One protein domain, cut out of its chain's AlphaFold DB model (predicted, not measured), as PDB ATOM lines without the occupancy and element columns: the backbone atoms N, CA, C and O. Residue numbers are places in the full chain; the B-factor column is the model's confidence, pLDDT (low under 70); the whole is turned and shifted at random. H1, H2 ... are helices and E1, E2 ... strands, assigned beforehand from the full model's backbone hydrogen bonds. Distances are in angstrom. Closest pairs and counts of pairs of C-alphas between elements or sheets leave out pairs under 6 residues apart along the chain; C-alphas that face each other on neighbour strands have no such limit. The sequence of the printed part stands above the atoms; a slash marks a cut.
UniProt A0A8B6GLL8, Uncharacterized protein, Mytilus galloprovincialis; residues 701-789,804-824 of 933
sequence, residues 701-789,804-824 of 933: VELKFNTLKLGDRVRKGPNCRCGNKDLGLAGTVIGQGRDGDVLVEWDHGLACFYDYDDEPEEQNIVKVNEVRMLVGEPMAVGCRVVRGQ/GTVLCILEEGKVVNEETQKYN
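AT A GLANCE: This is residues 701 to 789 and 804 to 824 of the 933 residues of an uncharacterized protein of Mytilus galloprovincialis (UniProt A0A8B6GLL8). Little regular structure is named, 41 of 110 printed residues, in two lobes: a five-strand sheet curled like part of a barrel, and a smaller lobe of hairpin E6 and E7 with H1. The sheet, E4 E3 E2 E1 E5, is antiparallel. Mostly strand, E1 to E7 then H1, the whole is compact, radius of gyration of the C-alphas 14.0 A, spanning 44 by 32 by 23 A.

IN THESE COORDINATES: E1, residues 713 to 716, begins at C-alpha (205.333, 179.837, 170.626). E2 is 731 to 736, E3 741 to 746, 15.5 A long, E4 751 to 755, E5 765 to 768, E6 804 to 809, E7 815 to 817. H1, 818 to 824, ends at C-alpha (225.963, 178.844, 156.840).

HOW THE PARTS SIT: E1 to E4 form a meander, successive antiparallel neighbours: N 714 and O 731 are 2.8 A apart, N 734 and O 743 2.9 A, N 744 and O 752 2.8 A. E5 neighbours E1, N 766 to O 715 2.8 A. In hairpin E6 and E7, N 807 and O 816 are 2.9 A apart. The closest C-alphas of E6 and H1, Thr 805 and Glu 818, are 6.0 A apart. In H1 every O i to N i+4 pair is within hydrogen-bond range.

THE WHOLE: C-alphas 721 and 789 are farthest apart, 45.9 A. Residues 790 to 803 are cut out, a 15.0 A gap between C-alphas 789 and 804. E1 to E2 is a long link. Residues 810 to 824, among others, have pLDDT under 70.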
ATOM      1  N   VAL A 701     221.418 173.823 170.704       47.59
ATOM      2  CA  VAL A 701     221.365 173.260 169.363       47.59
ATOM      3  C   VAL A 701     219.922 172.822 169.146       47.59
ATOM      4  O   VAL A 701     219.447 171.964 169.880       47.59
ATOM      5  N   GLU A 702     219.238 173.388 168.146       50.16
ATOM      6  CA  GLU A 702     217.967 172.842 167.648       50.16
ATOM      7  C   GLU A 702     218.181 171.344 167.381       50.16
ATOM      8  O   GLU A 702     218.937 170.958 166.471       50.16
ATOM      9  N   LEU A 703     217.608 170.494 168.236       52.16
ATOM     10  CA  LEU A 703     217.760 169.056 168.098       52.16
ATOM     11  C   LEU A 703     216.969 168.646 166.863       52.16
ATOM     12  O   LEU A 703     215.810 169.007 166.698       52.16
ATOM     13  N   LYS A 704     217.599 167.879 165.968       47.94
ATOM     14  CA  LYS A 704     217.016 167.495 164.669       47.94
ATOM     15  C   LYS A 704     215.687 166.734 164.759       47.94
ATOM     16  O   LYS A 704     215.094 166.492 163.711       47.94
ATOM     17  N   PHE A 705     215.283 166.307 165.952       47.59
ATOM     18  CA  PHE A 705     214.257 165.296 166.159       47.59
ATOM     19  C   PHE A 705     213.032 165.774 166.946       47.59
ATOM     20  O   PHE A 705     212.153 164.954 167.153       47.59
ATOM     21  N   ASN A 706     212.915 167.061 167.307       58.19
ATOM     22  CA  ASN A 706     211.728 167.556 168.018       58.19
ATOM     23  C   ASN A 706     210.779 168.328 167.089       58.19
ATOM     24  O   ASN A 706     211.197 169.052 166.183       58.19
ATOM     25  N   THR A 707     209.478 168.183 167.341       68.50
ATOM     26  CA  THR A 707     208.407 168.917 166.645       68.50
ATOM     27  C   THR A 707     208.337 170.402 167.046       68.50
ATOM     28  O   THR A 707     207.871 171.227 166.252       68.50
ATOM     29  N   LEU A 708     208.868 170.767 168.221       79.62
ATOM     30  CA  LEU A 708     209.122 172.153 168.630       79.62
ATOM     31  C   LEU A 708     210.515 172.624 168.197       79.62
ATOM     32  O   LEU A 708     211.479 171.862 168.221       79.62
ATOM     33  N   LYS A 709     210.627 173.907 167.860       83.69
ATOM     34  CA  LYS A 709     211.852 174.603 167.450       83.69
ATOM     35  C   LYS A 709     212.127 175.813 168.329       83.69
ATOM     36  O   LYS A 709     211.219 176.359 168.952       83.69
ATOM     37  N   LEU A 710     213.375 176.280 168.328       81.56
ATOM     38  CA  LEU A 710     213.716 177.567 168.935       81.56
ATOM     39  C   LEU A 710     212.887 178.693 168.307       81.56
ATOM     40  O   LEU A 710     212.780 178.807 167.085       81.56
ATOM     41  N   GLY A 711     212.301 179.515 169.168       83.81
ATOM     42  CA  GLY A 711     211.387 180.585 168.805       83.81
ATOM     43  C   GLY A 711     209.944 180.148 168.547       83.81
ATOM     44  O   GLY A 711     209.107 181.012 168.288       83.81
ATOM     45  N   ASP A 712     209.623 178.852 168.633       88.31
ATOM     46  CA  ASP A 712     208.227 178.420 168.615       88.31
ATOM     47  C   ASP A 712     207.485 178.965 169.833       88.31
ATOM     48  O   ASP A 712     208.022 179.088 170.936       88.31
ATOM     49  N   ARG A 713     206.218 179.289 169.610       91.06
ATOM     50  CA  ARG A 713     205.333 179.837 170.626       91.06
ATOM     51  C   ARG A 713     204.542 178.694 171.223       91.06
ATOM     52  O   ARG A 713     204.103 177.803 170.499       91.06
ATOM     53  N   VAL A 714     204.410 178.683 172.539       92.38
ATOM     54  CA  VAL A 714     203.785 177.584 173.271       92.38
ATOM     55  C   VAL A 714     202.855 178.106 174.356       92.38
ATOM     56  O   VAL A 714     203.059 179.182 174.911       92.38
ATOM     57  N   ARG A 715     201.829 177.324 174.666       92.25
ATOM     58  CA  ARG A 715     201.028 177.453 175.880       92.25
ATOM     59  C   ARG A 715     201.214 176.224 176.742       92.25
ATOM     60  O   ARG A 715     201.675 175.183 176.280       92.25
ATOM     61  N   LYS A 716     200.824 176.349 178.000       88.94
ATOM     62  CA  LYS A 716     200.724 175.212 178.895       88.94
ATOM     63  C   LYS A 716     199.741 174.176 178.335       88.94
ATOM     64  O   LYS A 716     198.625 174.511 177.942       88.94
ATOM     65  N   GLY A 717     200.182 172.924 178.286       86.19
ATOM     66  CA  GLY A 717     199.364 171.785 177.894       86.19
ATOM     67  C   GLY A 717     198.485 171.273 179.039       86.19
ATOM     68  O   GLY A 717     198.697 171.646 180.200       86.19
ATOM     69  N   PRO A 718     197.509 170.400 178.737       78.31
ATOM     70  CA  PRO A 718     196.516 169.923 179.704       78.31
ATOM     71  C   PRO A 718     197.137 169.250 180.935       78.31
ATOM     72  O   PRO A 718     196.584 169.330 182.030       78.31
ATOM     73  N   ASN A 719     198.310 168.635 180.766       76.06
ATOM     74  CA  ASN A 719     198.947 167.809 181.787       76.06
ATOM     75  C   ASN A 719     200.079 168.487 182.557       76.06
ATOM     76  O   ASN A 719     200.686 167.848 183.420       76.06
ATOM     77  N   CYS A 720     200.373 169.769 182.304       77.88
ATOM     78  CA  CYS A 720     201.435 170.435 183.059       77.88
ATOM     79  C   CYS A 720     201.064 170.542 184.541       77.88
ATOM     80  O   CYS A 720     200.157 171.268 184.958       77.88
ATOM     81  N   ARG A 721     201.839 169.804 185.342       71.69
ATOM     82  CA  ARG A 721     201.749 169.714 186.811       71.69
ATOM     83  C   ARG A 721     202.313 170.947 187.515       71.69
ATOM     84  O   ARG A 721     202.034 171.216 188.678       71.69
ATOM     85  N   CYS A 722     203.135 171.690 186.796       63.16
ATOM     86  CA  CYS A 722     203.558 173.045 187.091       63.16
ATOM     87  C   CYS A 722     202.299 173.918 187.221       63.16
ATOM     88  O   CYS A 722     201.498 173.908 186.305       63.16
ATOM     89  N   GLY A 723     202.060 174.611 188.344       66.38
ATOM     90  CA  GLY A 723     200.839 175.414 188.588       66.38
ATOM     91  C   GLY A 723     200.561 176.522 187.548       66.38
ATOM     92  O   GLY A 723     201.068 176.480 186.435       66.38
ATOM     93  N   ASN A 724     199.755 177.535 187.879       73.00
ATOM     94  CA  ASN A 724     199.424 178.643 186.956       73.00
ATOM     95  C   ASN A 724     200.600 179.636 186.788       73.00
ATOM     96  O   ASN A 724     200.468 180.833 187.022       73.00
ATOM     97  N   LYS A 725     201.797 179.113 186.493       69.38
ATOM     98  CA  LYS A 725     203.058 179.860 186.388       69.38
ATOM     99  C   LYS A 725     203.163 180.659 185.094       69.38
ATOM    100  O   LYS A 725     203.977 181.564 185.014       69.38
ATOM    101  N   ASP A 726     202.370 180.312 184.094       75.38
ATOM    102  CA  ASP A 726     202.215 181.009 182.823       75.38
ATOM    103  C   ASP A 726     201.268 182.214 182.929       75.38
ATOM    104  O   ASP A 726     201.266 183.056 182.040       75.38
ATOM    105  N   LEU A 727     200.487 182.328 184.016       82.38
ATOM    106  CA  LEU A 727     199.475 183.381 184.214       82.38
ATOM    107  C   LEU A 727     198.475 183.479 183.041       82.38
ATOM    108  O   LEU A 727     197.905 184.537 182.785       82.38
ATOM    109  N   GLY A 728     198.271 182.379 182.308       84.62
ATOM    110  CA  GLY A 728     197.450 182.345 181.096       84.62
ATOM    111  C   GLY A 728     198.068 183.033 179.872       84.62
ATOM    112  O   GLY A 728     197.373 183.196 178.863       84.62
ATOM    113  N   LEU A 729     199.342 183.424 179.932       89.12
ATOM    114  CA  LEU A 729     200.084 184.003 178.815       89.12
ATOM    115  C   LEU A 729     200.804 182.922 178.001       89.12
ATOM    116  O   LEU A 729     201.109 181.836 178.491       89.12
ATOM    117  N   ALA A 730     201.079 183.227 176.737       93.06
ATOM    118  CA  ALA A 730     201.924 182.384 175.905       93.06
ATOM    119  C   ALA A 730     203.404 182.518 176.309       93.06
ATOM    120  O   ALA A 730     203.818 183.467 176.978       93.06
ATOM    121  N   GLY A 731     204.201 181.536 175.907       92.81
ATOM    122  CA  GLY A 731     205.645 181.524 176.080       92.81
ATOM    123  C   GLY A 731     206.372 181.232 174.777       92.81
ATOM    124  O   GLY A 731     205.782 180.823 173.776       92.81
ATOM    125  N   THR A 732     207.678 181.459 174.785       92.19
ATOM    126  CA  THR A 732     208.594 181.199 173.679       92.19
ATOM    127  C   THR A 732     209.560 180.101 174.064       92.19
ATOM    128  O   THR A 732     210.204 180.178 175.106       92.19
ATOM    129  N   VAL A 733     209.743 179.122 173.188       89.88
ATOM    130  CA  VAL A 733     210.842 178.167 173.292       89.88
ATOM    131  C   VAL A 733     212.163 178.902 173.059       89.88
ATOM    132  O   VAL A 733     212.485 179.274 171.933       89.88
ATOM    133  N   ILE A 734     212.935 179.114 174.119       83.50
ATOM    134  CA  ILE A 734     214.241 179.789 174.064       83.50
ATOM    135  C   ILE A 734     215.416 178.818 174.189       83.50
ATOM    136  O   ILE A 734     216.563 179.214 173.998       83.50
ATOM    137  N   GLY A 735     215.140 177.547 174.485       80.25
ATOM    138  CA  GLY A 735     216.162 176.518 174.583       80.25
ATOM    139  C   GLY A 735     215.610 175.105 174.472       80.25
ATOM    140  O   GLY A 735     214.436 174.859 174.735       80.25
ATOM    141  N   GLN A 736     216.477 174.172 174.088       77.12
ATOM    142  CA  GLN A 736     216.183 172.739 174.042       77.12
ATOM    143  C   GLN A 736     217.326 171.971 174.702       77.12
ATOM    144  O   GLN A 736     218.488 172.129 174.322       77.12
ATOM    145  N   GLY A 737     216.997 171.170 175.710       60.66
ATOM    146  CA  GLY A 737     217.902 170.228 176.357       60.66
ATOM    147  C   GLY A 737     218.023 168.937 175.548       60.66
ATOM    148  O   GLY A 737     217.099 168.547 174.841       60.66
ATOM    149  N   ARG A 738     219.168 168.248 175.664       55.28
ATOM    150  CA  ARG A 738     219.454 166.987 174.944       55.28
ATOM    151  C   ARG A 738     218.495 165.841 175.287       55.28
ATOM    152  O   ARG A 738     218.375 164.916 174.491       55.28
ATOM    153  N   ASP A 739     217.824 165.924 176.432       61.09
ATOM    154  CA  ASP A 739     216.913 164.903 176.949       61.09
ATOM    155  C   ASP A 739     215.458 165.050 176.466       61.09
ATOM    156  O   ASP A 739     214.624 164.231 176.836       61.09
ATOM    157  N   GLY A 740     215.161 166.043 175.620       67.38
ATOM    158  CA  GLY A 740     213.800 166.350 175.162       67.38
ATOM    159  C   GLY A 740     213.160 167.527 175.904       67.38
ATOM    160  O   GLY A 740     212.186 168.091 175.413       67.38
ATOM    161  N   ASP A 741     213.751 167.959 177.020       78.44
ATOM    162  CA  ASP A 741     213.290 169.115 177.789       78.44
ATOM    163  C   ASP A 741     213.363 170.403 176.965       78.44
ATOM    164  O   ASP A 741     214.339 170.684 176.263       78.44
ATOM    165  N   VAL A 742     212.352 171.248 177.103       83.75
ATOM    166  CA  VAL A 742     212.246 172.520 176.396       83.75
ATOM    167  C   VAL A 742     212.238 173.653 177.413       83.75
ATOM    168  O   VAL A 742     211.418 173.683 178.330       83.75
ATOM    169  N   LEU A 743     213.162 174.602 177.259       85.88
ATOM    170  CA  LEU A 743     213.188 175.829 178.048       85.88
ATOM    171  C   LEU A 743     212.245 176.845 177.404       85.88
ATOM    172  O   LEU A 743     212.484 177.305 176.284       85.88
ATOM    173  N   VAL A 744     211.196 177.203 178.134       88.62
ATOM    174  CA  VAL A 744     210.174 178.156 177.707       88.62
ATOM    175  C   VAL A 744     210.262 179.409 178.563       88.62
ATOM    176  O   VAL A 744     210.167 179.329 179.786       88.62
ATOM    177  N   GLU A 745     210.407 180.555 177.914       89.69
ATOM    178  CA  GLU A 745     210.275 181.880 178.512       89.69
ATOM    179  C   GLU A 745     208.862 182.407 178.283       89.69
ATOM    180  O   GLU A 745     208.443 182.608 177.145       89.69
ATOM    181  N   TRP A 746     208.112 182.587 179.363       91.19
ATOM    182  CA  TRP A 746     206.754 183.116 179.342       91.19
ATOM    183  C   TRP A 746     206.769 184.619 179.100       91.19
ATOM    184  O   TRP A 746     207.704 185.306 179.497       91.19
ATOM    185  N   ASP A 747     205.705 185.148 178.500       88.94
ATOM    186  CA  ASP A 747     205.607 186.568 178.141       88.94
ATOM    187  C   ASP A 747     205.601 187.537 179.340       88.94
ATOM    188  O   ASP A 747     205.669 188.744 179.149       88.94
ATOM    189  N   HIS A 748     205.530 187.041 180.576       82.19
ATOM    190  CA  HIS A 748     205.756 187.839 181.792       82.19
ATOM    191  C   HIS A 748     207.219 187.832 182.271       82.19
ATOM    192  O   HIS A 748     207.525 188.390 183.321       82.19
ATOM    193  N   GLY A 749     208.126 187.213 181.509       77.75
ATOM    194  CA  GLY A 749     209.574 187.230 181.724       77.75
ATOM    195  C   GLY A 749     210.145 186.043 182.506       77.75
ATOM    196  O   GLY A 749     211.364 185.921 182.615       77.75
ATOM    197  N   LEU A 750     209.327 185.133 183.054       77.38
ATOM    198  CA  LEU A 750     209.867 183.941 183.723       77.38
ATOM    199  C   LEU A 750     210.184 182.827 182.723       77.38
ATOM    200  O   LEU A 750     209.359 182.482 181.883       77.38
ATOM    201  N   ALA A 751     211.332 182.172 182.893       82.12
ATOM    202  CA  ALA A 751     211.710 180.987 182.127       82.12
ATOM    203  C   ALA A 751     211.613 179.700 182.963       82.12
ATOM    204  O   ALA A 751     211.989 179.679 184.136       82.12
ATOM    205  N   CYS A 752     211.110 178.615 182.372       79.88
ATOM    206  CA  CYS A 752     210.966 177.301 183.007       79.88
ATOM    207  C   CYS A 752     211.211 176.166 182.002       79.88
ATOM    208  O   CYS A 752     210.905 176.303 180.820       79.88
ATOM    209  N   PHE A 753     211.739 175.039 182.485       82.12
ATOM    210  CA  PHE A 753     211.880 173.812 181.699       82.12
ATOM    211  C   PHE A 753     210.591 172.989 181.731       82.12
ATOM    212  O   PHE A 753     209.921 172.927 182.767       82.12
ATOM    213  N   TYR A 754     210.283 172.349 180.608       83.81
ATOM    214  CA  TYR A 754     209.135 171.469 180.427       83.81
ATOM    215  C   TYR A 754     209.557 170.214 179.673       83.81
ATOM    216  O   TYR A 754     210.201 170.327 178.632       83.81
ATOM    217  N   ASP A 755     209.140 169.047 180.156       79.94
ATOM    218  CA  ASP A 755     209.296 167.804 179.403       79.94
ATOM    219  C   ASP A 755     208.364 167.881 178.189       79.94
ATOM    220  O   ASP A 755     207.166 168.172 178.336       79.94
ATOM    221  N   TYR A 756     208.921 167.681 176.998       74.12
ATOM    222  CA  TYR A 756     208.161 167.669 175.760       74.12
ATOM    223  C   TYR A 756     208.195 166.275 175.144       74.12
ATOM    224  O   TYR A 756     209.217 165.855 174.601       74.12
ATOM    225  N   ASP A 757     207.051 165.603 175.206       67.50
ATOM    226  CA  ASP A 757     206.804 164.345 174.517       67.50
ATOM    227  C   ASP A 757     206.017 164.601 173.222       67.50
ATOM    228  O   ASP A 757     205.118 165.449 173.165       67.50
ATOM    229  N   ASP A 758     206.347 163.866 172.157       62.94
ATOM    230  CA  ASP A 758     205.655 163.980 170.864       62.94
ATOM    231  C   ASP A 758     204.202 163.450 170.922       62.94
ATOM    232  O   ASP A 758     203.413 163.734 170.019       62.94
ATOM    233  N   GLU A 759     203.823 162.734 171.987       69.31
ATOM    234  CA  GLU A 759     202.470 162.208 172.182       69.31
ATOM    235  C   GLU A 759     201.513 163.300 172.712       69.31
ATOM    236  O   GLU A 759     201.697 163.811 173.822       69.31
ATOM    237  N   PRO A 760     200.457 163.672 171.961       62.06
ATOM    238  CA  PRO A 760     199.615 164.838 172.256       62.06
ATOM    239  C   PRO A 760     198.844 164.730 173.579       62.06
ATOM    240  O   PRO A 760     198.472 165.747 174.162       62.06
ATOM    241  N   GLU A 761     198.611 163.510 174.061       60.28
ATOM    242  CA  GLU A 761     197.877 163.248 175.299       60.28
ATOM    243  C   GLU A 761     198.730 163.409 176.559       60.28
ATOM    244  O   GLU A 761     198.149 163.431 177.638       60.28
ATOM    245  N   GLU A 762     200.058 163.567 176.451       66.06
ATOM    246  CA  GLU A 762     200.989 163.705 177.589       66.06
ATOM    247  C   GLU A 762     201.710 165.068 177.645       66.06
ATOM    248  O   GLU A 762     202.445 165.357 178.588       66.06
ATOM    249  N   GLN A 763     201.433 165.965 176.696       74.12
ATOM    250  CA  GLN A 763     202.169 167.221 176.539       74.12
ATOM    251  C   GLN A 763     201.994 168.209 177.704       74.12
ATOM    252  O   GLN A 763     200.900 168.697 178.006       74.12
ATOM    253  N   ASN A 764     203.124 168.597 178.307       83.00
ATOM    254  CA  ASN A 764     203.183 169.696 179.274       83.00
ATOM    255  C   ASN A 764     203.077 171.075 178.610       83.00
ATOM    256  O   ASN A 764     202.670 172.040 179.260       83.00
ATOM    257  N   ILE A 765     203.438 171.179 177.330       88.56
ATOM    258  CA  ILE A 765     203.375 172.406 176.534       88.56
ATOM    259  C   ILE A 765     202.864 172.094 175.129       88.56
ATOM    260  O   ILE A 765     203.209 171.068 174.552       88.56
ATOM    261  N   VAL A 766     202.056 172.993 174.575       89.25
ATOM    262  CA  VAL A 766     201.417 172.851 173.262       89.25
ATOM    263  C   VAL A 766     201.812 174.032 172.393       89.25
ATOM    264  O   VAL A 766     201.768 175.178 172.840       89.25
ATOM    265  N   LYS A 767     202.184 173.768 171.140       89.94
ATOM    266  CA  LYS A 767     202.528 174.812 170.170       89.94
ATOM    267  C   LYS A 767     201.317 175.696 169.848       89.94
ATOM    268  O   LYS A 767     200.238 175.193 169.548       89.94
ATOM    269  N   VAL A 768     201.516 177.010 169.848       91.06
ATOM    270  CA  VAL A 768     200.524 178.031 169.478       91.06
ATOM    271  C   VAL A 768     201.103 179.000 168.445       91.06
ATOM    272  O   VAL A 768     202.308 179.031 168.209       91.06
ATOM    273  N   ASN A 769     200.244 179.807 167.820       87.44
ATOM    274  CA  ASN A 769     200.632 180.814 166.819       87.44
ATOM    275  C   ASN A 769     200.510 182.258 167.346       87.44
ATOM    276  O   ASN A 769     200.271 183.188 166.578       87.44
ATOM    277  N   GLU A 770     200.642 182.457 168.656       87.75
ATOM    278  CA  GLU A 770     200.535 183.776 169.290       87.75
ATOM    279  C   GLU A 770     201.826 184.583 169.158       87.75
ATOM    280  O   GLU A 770     202.923 184.044 169.289       87.75
ATOM    281  N   VAL A 771     201.708 185.891 168.941       83.69
ATOM    282  CA  VAL A 771     202.864 186.797 168.853       83.69
ATOM    283  C   VAL A 771     203.554 186.897 170.221       83.69
ATOM    284  O   VAL A 771     202.889 186.827 171.253       83.69
ATOM    285  N   ARG A 772     204.888 187.021 170.239       86.56
ATOM    286  CA  ARG A 772     205.656 187.258 171.470       86.56
ATOM    287  C   ARG A 772     205.395 188.666 171.995       86.56
ATOM    288  O   ARG A 772     205.547 189.626 171.242       86.56
ATOM    289  N   MET A 773     205.042 188.783 173.274       87.25
ATOM    290  CA  MET A 773     205.019 190.074 173.960       87.25
ATOM    291  C   MET A 773     206.416 190.388 174.502       87.25
ATOM    292  O   MET A 773     207.069 189.526 175.085       87.25
ATOM    293  N   LEU A 774     206.882 191.614 174.273       82.88
ATOM    294  CA  LEU A 774     208.166 192.097 174.774       82.88
ATOM    295  C   LEU A 774     207.948 192.863 176.079       82.88
ATOM    296  O   LEU A 774     207.091 193.747 176.138       82.88
ATOM    297  N   VAL A 775     208.729 192.551 177.112       76.12
ATOM    298  CA  VAL A 775     208.633 193.202 178.428       76.12
ATOM    299  C   VAL A 775     209.785 194.189 178.582       76.12
ATOM    300  O   VAL A 775     210.830 193.867 179.134       76.12
ATOM    301  N   GLY A 776     209.620 195.392 178.028       73.50
ATOM    302  CA  GLY A 776     210.617 196.470 178.124       73.50
ATOM    303  C   GLY A 776     211.887 196.272 177.283       73.50
ATOM    304  O   GLY A 776     212.720 197.171 177.218       73.50
ATOM    305  N   GLU A 777     212.025 195.133 176.607       78.31
ATOM    306  CA  GLU A 777     213.111 194.842 175.673       78.31
ATOM    307  C   GLU A 777     212.730 195.230 174.228       78.31
ATOM    308  O   GLU A 777     211.572 195.081 173.833       78.31
ATOM    309  N   PRO A 778     213.674 195.719 173.400       76.25
ATOM    310  CA  PRO A 778     213.384 196.087 172.011       76.25
ATOM    311  C   PRO A 778     213.193 194.862 171.102       76.25
ATOM    312  O   PRO A 778     212.576 194.958 170.042       76.25
ATOM    313  N   MET A 779     213.749 193.712 171.490       81.81
ATOM    314  CA  MET A 779     213.731 192.472 170.724       81.81
ATOM    315  C   MET A 779     214.105 191.302 171.630       81.81
ATOM    316  O   MET A 779     214.883 191.477 172.561       81.81
ATOM    317  N   ALA A 780     213.614 190.107 171.304       82.88
ATOM    318  CA  ALA A 780     213.878 188.893 172.063       82.88
ATOM    319  C   ALA A 780     213.929 187.641 171.175       82.88
ATOM    320  O   ALA A 780     213.510 187.670 170.013       82.88
ATOM    321  N   VAL A 781     214.420 186.520 171.713       78.94
ATOM    322  CA  VAL A 781     214.390 185.215 171.023       78.94
ATOM    323  C   VAL A 781     212.946 184.862 170.648       78.94
ATOM    324  O   VAL A 781     212.015 185.125 171.397       78.94
ATOM    325  N   GLY A 782     212.721 184.295 169.466       76.44
ATOM    326  CA  GLY A 782     211.383 183.992 168.951       76.44
ATOM    327  C   GLY A 782     210.616 185.174 168.364       76.44
ATOM    328  O   GLY A 782     209.556 184.957 167.776       76.44
ATOM    329  N   CYS A 783     211.142 186.403 168.429       84.12
ATOM    330  CA  CYS A 783     210.576 187.503 167.653       84.12
ATOM    331  C   CYS A 783     210.615 187.188 166.157       84.12
ATOM    332  O   CYS A 783     211.603 186.663 165.630       84.12
ATOM    333  N   ARG A 784     209.534 187.543 165.461       83.50
ATOM    334  CA  ARG A 784     209.495 187.533 164.001       83.50
ATOM    335  C   ARG A 784     210.130 188.818 163.497       83.50
ATOM    336  O   ARG A 784     209.701 189.905 163.866       83.50
ATOM    337  N   VAL A 785     211.143 188.675 162.657       84.19
ATOM    338  CA  VAL A 785     211.885 189.793 162.074       84.19
ATOM    339  C   VAL A 785     211.786 189.743 160.561       84.19
ATOM    340  O   VAL A 785     211.693 188.675 159.964       84.19
ATOM    341  N   VAL A 786     211.814 190.907 159.936       86.94
ATOM    342  CA  VAL A 786     211.857 191.092 158.485       86.94
ATOM    343  C   VAL A 786     213.074 191.956 158.189       86.94
ATOM    344  O   VAL A 786     213.439 192.804 159.005       86.94
ATOM    345  N   ARG A 787     213.733 191.724 157.051       85.44
ATOM    346  CA  ARG A 787     214.905 192.514 156.668       85.44
ATOM    347  C   ARG A 787     214.597 194.018 156.660       85.44
ATOM    348  O   ARG A 787     213.583 194.449 156.107       85.44
ATOM    349  N   GLY A 788     215.498 194.794 157.253       84.06
ATOM    350  CA  GLY A 788     215.515 196.250 157.149       84.06
ATOM    351  C   GLY A 788     216.043 196.724 155.794       84.06
ATOM    352  O   GLY A 788     216.526 195.934 154.979       84.06
ATOM    353  N   GLN A 789     215.952 198.029 155.546       81.12
ATOM    354  CA  GLN A 789     216.474 198.656 154.325       81.12
ATOM    355  C   GLN A 789     218.012 198.619 154.255       81.12
ATOM    356  O   GLN A 789     218.589 198.612 153.173       81.12
ATOM    357  N   GLY A 804     212.093 186.037 159.241       79.31
ATOM    358  CA  GLY A 804     212.996 185.277 160.087       79.31
ATOM    359  C   GLY A 804     212.465 185.162 161.515       79.31
ATOM    360  O   GLY A 804     211.595 185.919 161.945       79.31
ATOM    361  N   THR A 805     213.032 184.226 162.268       80.31
ATOM    362  CA  THR A 805     212.855 184.125 163.720       80.31
ATOM    363  C   THR A 805     214.193 184.413 164.388       80.31
ATOM    364  O   THR A 805     215.208 183.838 163.983       80.31
ATOM    365  N   VAL A 806     214.205 185.301 165.382       80.62
ATOM    366  CA  VAL A 806     215.386 185.584 166.216       80.62
ATOM    367  C   VAL A 806     215.738 184.324 167.008       80.62
ATOM    368  O   VAL A 806     214.924 183.856 167.799       80.62
ATOM    369  N   LEU A 807     216.932 183.768 166.810       70.94
ATOM    370  CA  LEU A 807     217.403 182.586 167.545       70.94
ATOM    371  C   LEU A 807     218.309 182.958 168.719       70.94
ATOM    372  O   LEU A 807     218.287 182.291 169.747       70.94
ATOM    373  N   CYS A 808     219.094 184.024 168.575       71.56
ATOM    374  CA  CYS A 808     219.874 184.606 169.658       71.56
ATOM    375  C   CYS A 808     220.116 186.100 169.418       71.56
ATOM    376  O   CYS A 808     220.121 186.562 168.271       71.56
ATOM    377  N   ILE A 809     220.323 186.827 170.515       70.50
ATOM    378  CA  ILE A 809     220.701 188.241 170.541       70.50
ATOM    379  C   ILE A 809     222.100 188.314 171.151       70.50
ATOM    380  O   ILE A 809     222.336 187.750 172.217       70.50
ATOM    381  N   LEU A 810     223.034 188.942 170.443       66.56
ATOM    382  CA  LEU A 810     224.419 189.136 170.876       66.56
ATOM    383  C   LEU A 810     224.581 190.510 171.553       66.56
ATOM    384  O   LEU A 810     223.753 191.394 171.345       66.56
ATOM    385  N   GLU A 811     225.675 190.703 172.299       48.75
ATOM    386  CA  GLU A 811     225.965 191.889 173.142       48.75
ATOM    387  C   GLU A 811     225.932 193.251 172.404       48.75
ATOM    388  O   GLU A 811     225.839 194.294 173.038       48.75
ATOM    389  N   GLU A 812     225.925 193.259 171.067       56.06
ATOM    390  CA  GLU A 812     225.854 194.468 170.224       56.06
ATOM    391  C   GLU A 812     224.496 194.636 169.507       56.06
ATOM    392  O   GLU A 812     224.400 195.327 168.493       56.06
ATOM    393  N   GLY A 813     223.449 193.921 169.935       56.06
ATOM    394  CA  GLY A 813     222.146 193.903 169.248       56.06
ATOM    395  C   GLY A 813     222.147 193.125 167.923       56.06
ATOM    396  O   GLY A 813     221.141 193.089 167.214       56.06
ATOM    397  N   LYS A 814     223.263 192.464 167.582       59.66
ATOM    398  CA  LYS A 814     223.364 191.561 166.429       59.66
ATOM    399  C   LYS A 814     222.512 190.315 166.658       59.66
ATOM    400  O   LYS A 814     222.542 189.716 167.730       59.66
ATOM    401  N   VAL A 815     221.807 189.893 165.614       61.19
ATOM    402  CA  VAL A 815     220.869 188.767 165.666       61.19
ATOM    403  C   VAL A 815     221.318 187.641 164.755       61.19
ATOM    404  O   VAL A 815     221.676 187.872 163.599       61.19
ATOM    405  N   VAL A 816     221.208 186.405 165.237       62.56
ATOM    406  CA  VAL A 816     221.228 185.223 164.366       62.56
ATOM    407  C   VAL A 816     219.790 184.801 164.094       62.56
ATOM    408  O   VAL A 816     219.036 184.533 165.028       62.56
ATOM    409  N   ASN A 817     219.409 184.721 162.818       65.69
ATOM    410  CA  ASN A 817     218.108 184.192 162.407       65.69
ATOM    411  C   ASN A 817     218.224 182.782 161.786       65.69
ATOM    412  O   ASN A 817     219.307 182.339 161.380       65.69
ATOM    413  N   GLU A 818     217.093 182.073 161.712       63.59
ATOM    414  CA  GLU A 818     217.015 180.685 161.217       63.59
ATOM    415  C   GLU A 818     217.561 180.522 159.785       63.59
ATOM    416  O   GLU A 818     218.237 179.538 159.467       63.59
ATOM    417  N   GLU A 819     217.318 181.491 158.903       63.41
ATOM    418  CA  GLU A 819     217.714 181.393 157.494       63.41
ATOM    419  C   GLU A 819     219.215 181.626 157.279       63.41
ATOM    420  O   GLU A 819     219.852 180.868 156.539       63.41
ATOM    421  N   THR A 820     219.821 182.556 158.024       59.16
ATOM    422  CA  THR A 820     221.279 182.765 158.036       59.16
ATOM    423  C   THR A 820     221.996 181.510 158.544       59.16
ATOM    424  O   THR A 820     223.039 181.104 158.019       59.16
ATOM    425  N   GLN A 821     221.415 180.819 159.533       59.34
ATOM    426  CA  GLN A 821     221.956 179.557 160.032       59.34
ATOM    427  C   GLN A 821     221.869 178.429 158.984       59.34
ATOM    428  O   GLN A 821     222.824 177.656 158.823       59.34
ATOM    429  N   LYS A 822     220.760 178.336 158.230       63.62
ATOM    430  CA  LYS A 822     220.598 177.379 157.112       63.62
ATOM    431  C   LYS A 822     221.601 177.640 155.987       63.62
ATOM    432  O   LYS A 822     222.200 176.688 155.469       63.62
ATOM    433  N   TYR A 823     221.827 178.906 155.641       62.66
ATOM    434  CA  TYR A 823     222.819 179.302 154.646       62.66
ATOM    435  C   TYR A 823     224.237 178.889 155.073       62.66
ATOM    436  O   TYR A 823     224.922 178.183 154.329       62.66
ATOM    437  N   ASN A 824     224.640 179.198 156.310       55.12
ATOM    438  CA  ASN A 824     225.963 178.844 156.840       55.12
ATOM    439  C   ASN A 824     226.211 177.324 156.856       55.12
ATOM    440  O   ASN A 824     227.272 176.858 156.430       55.12
TER     441      ASN A 824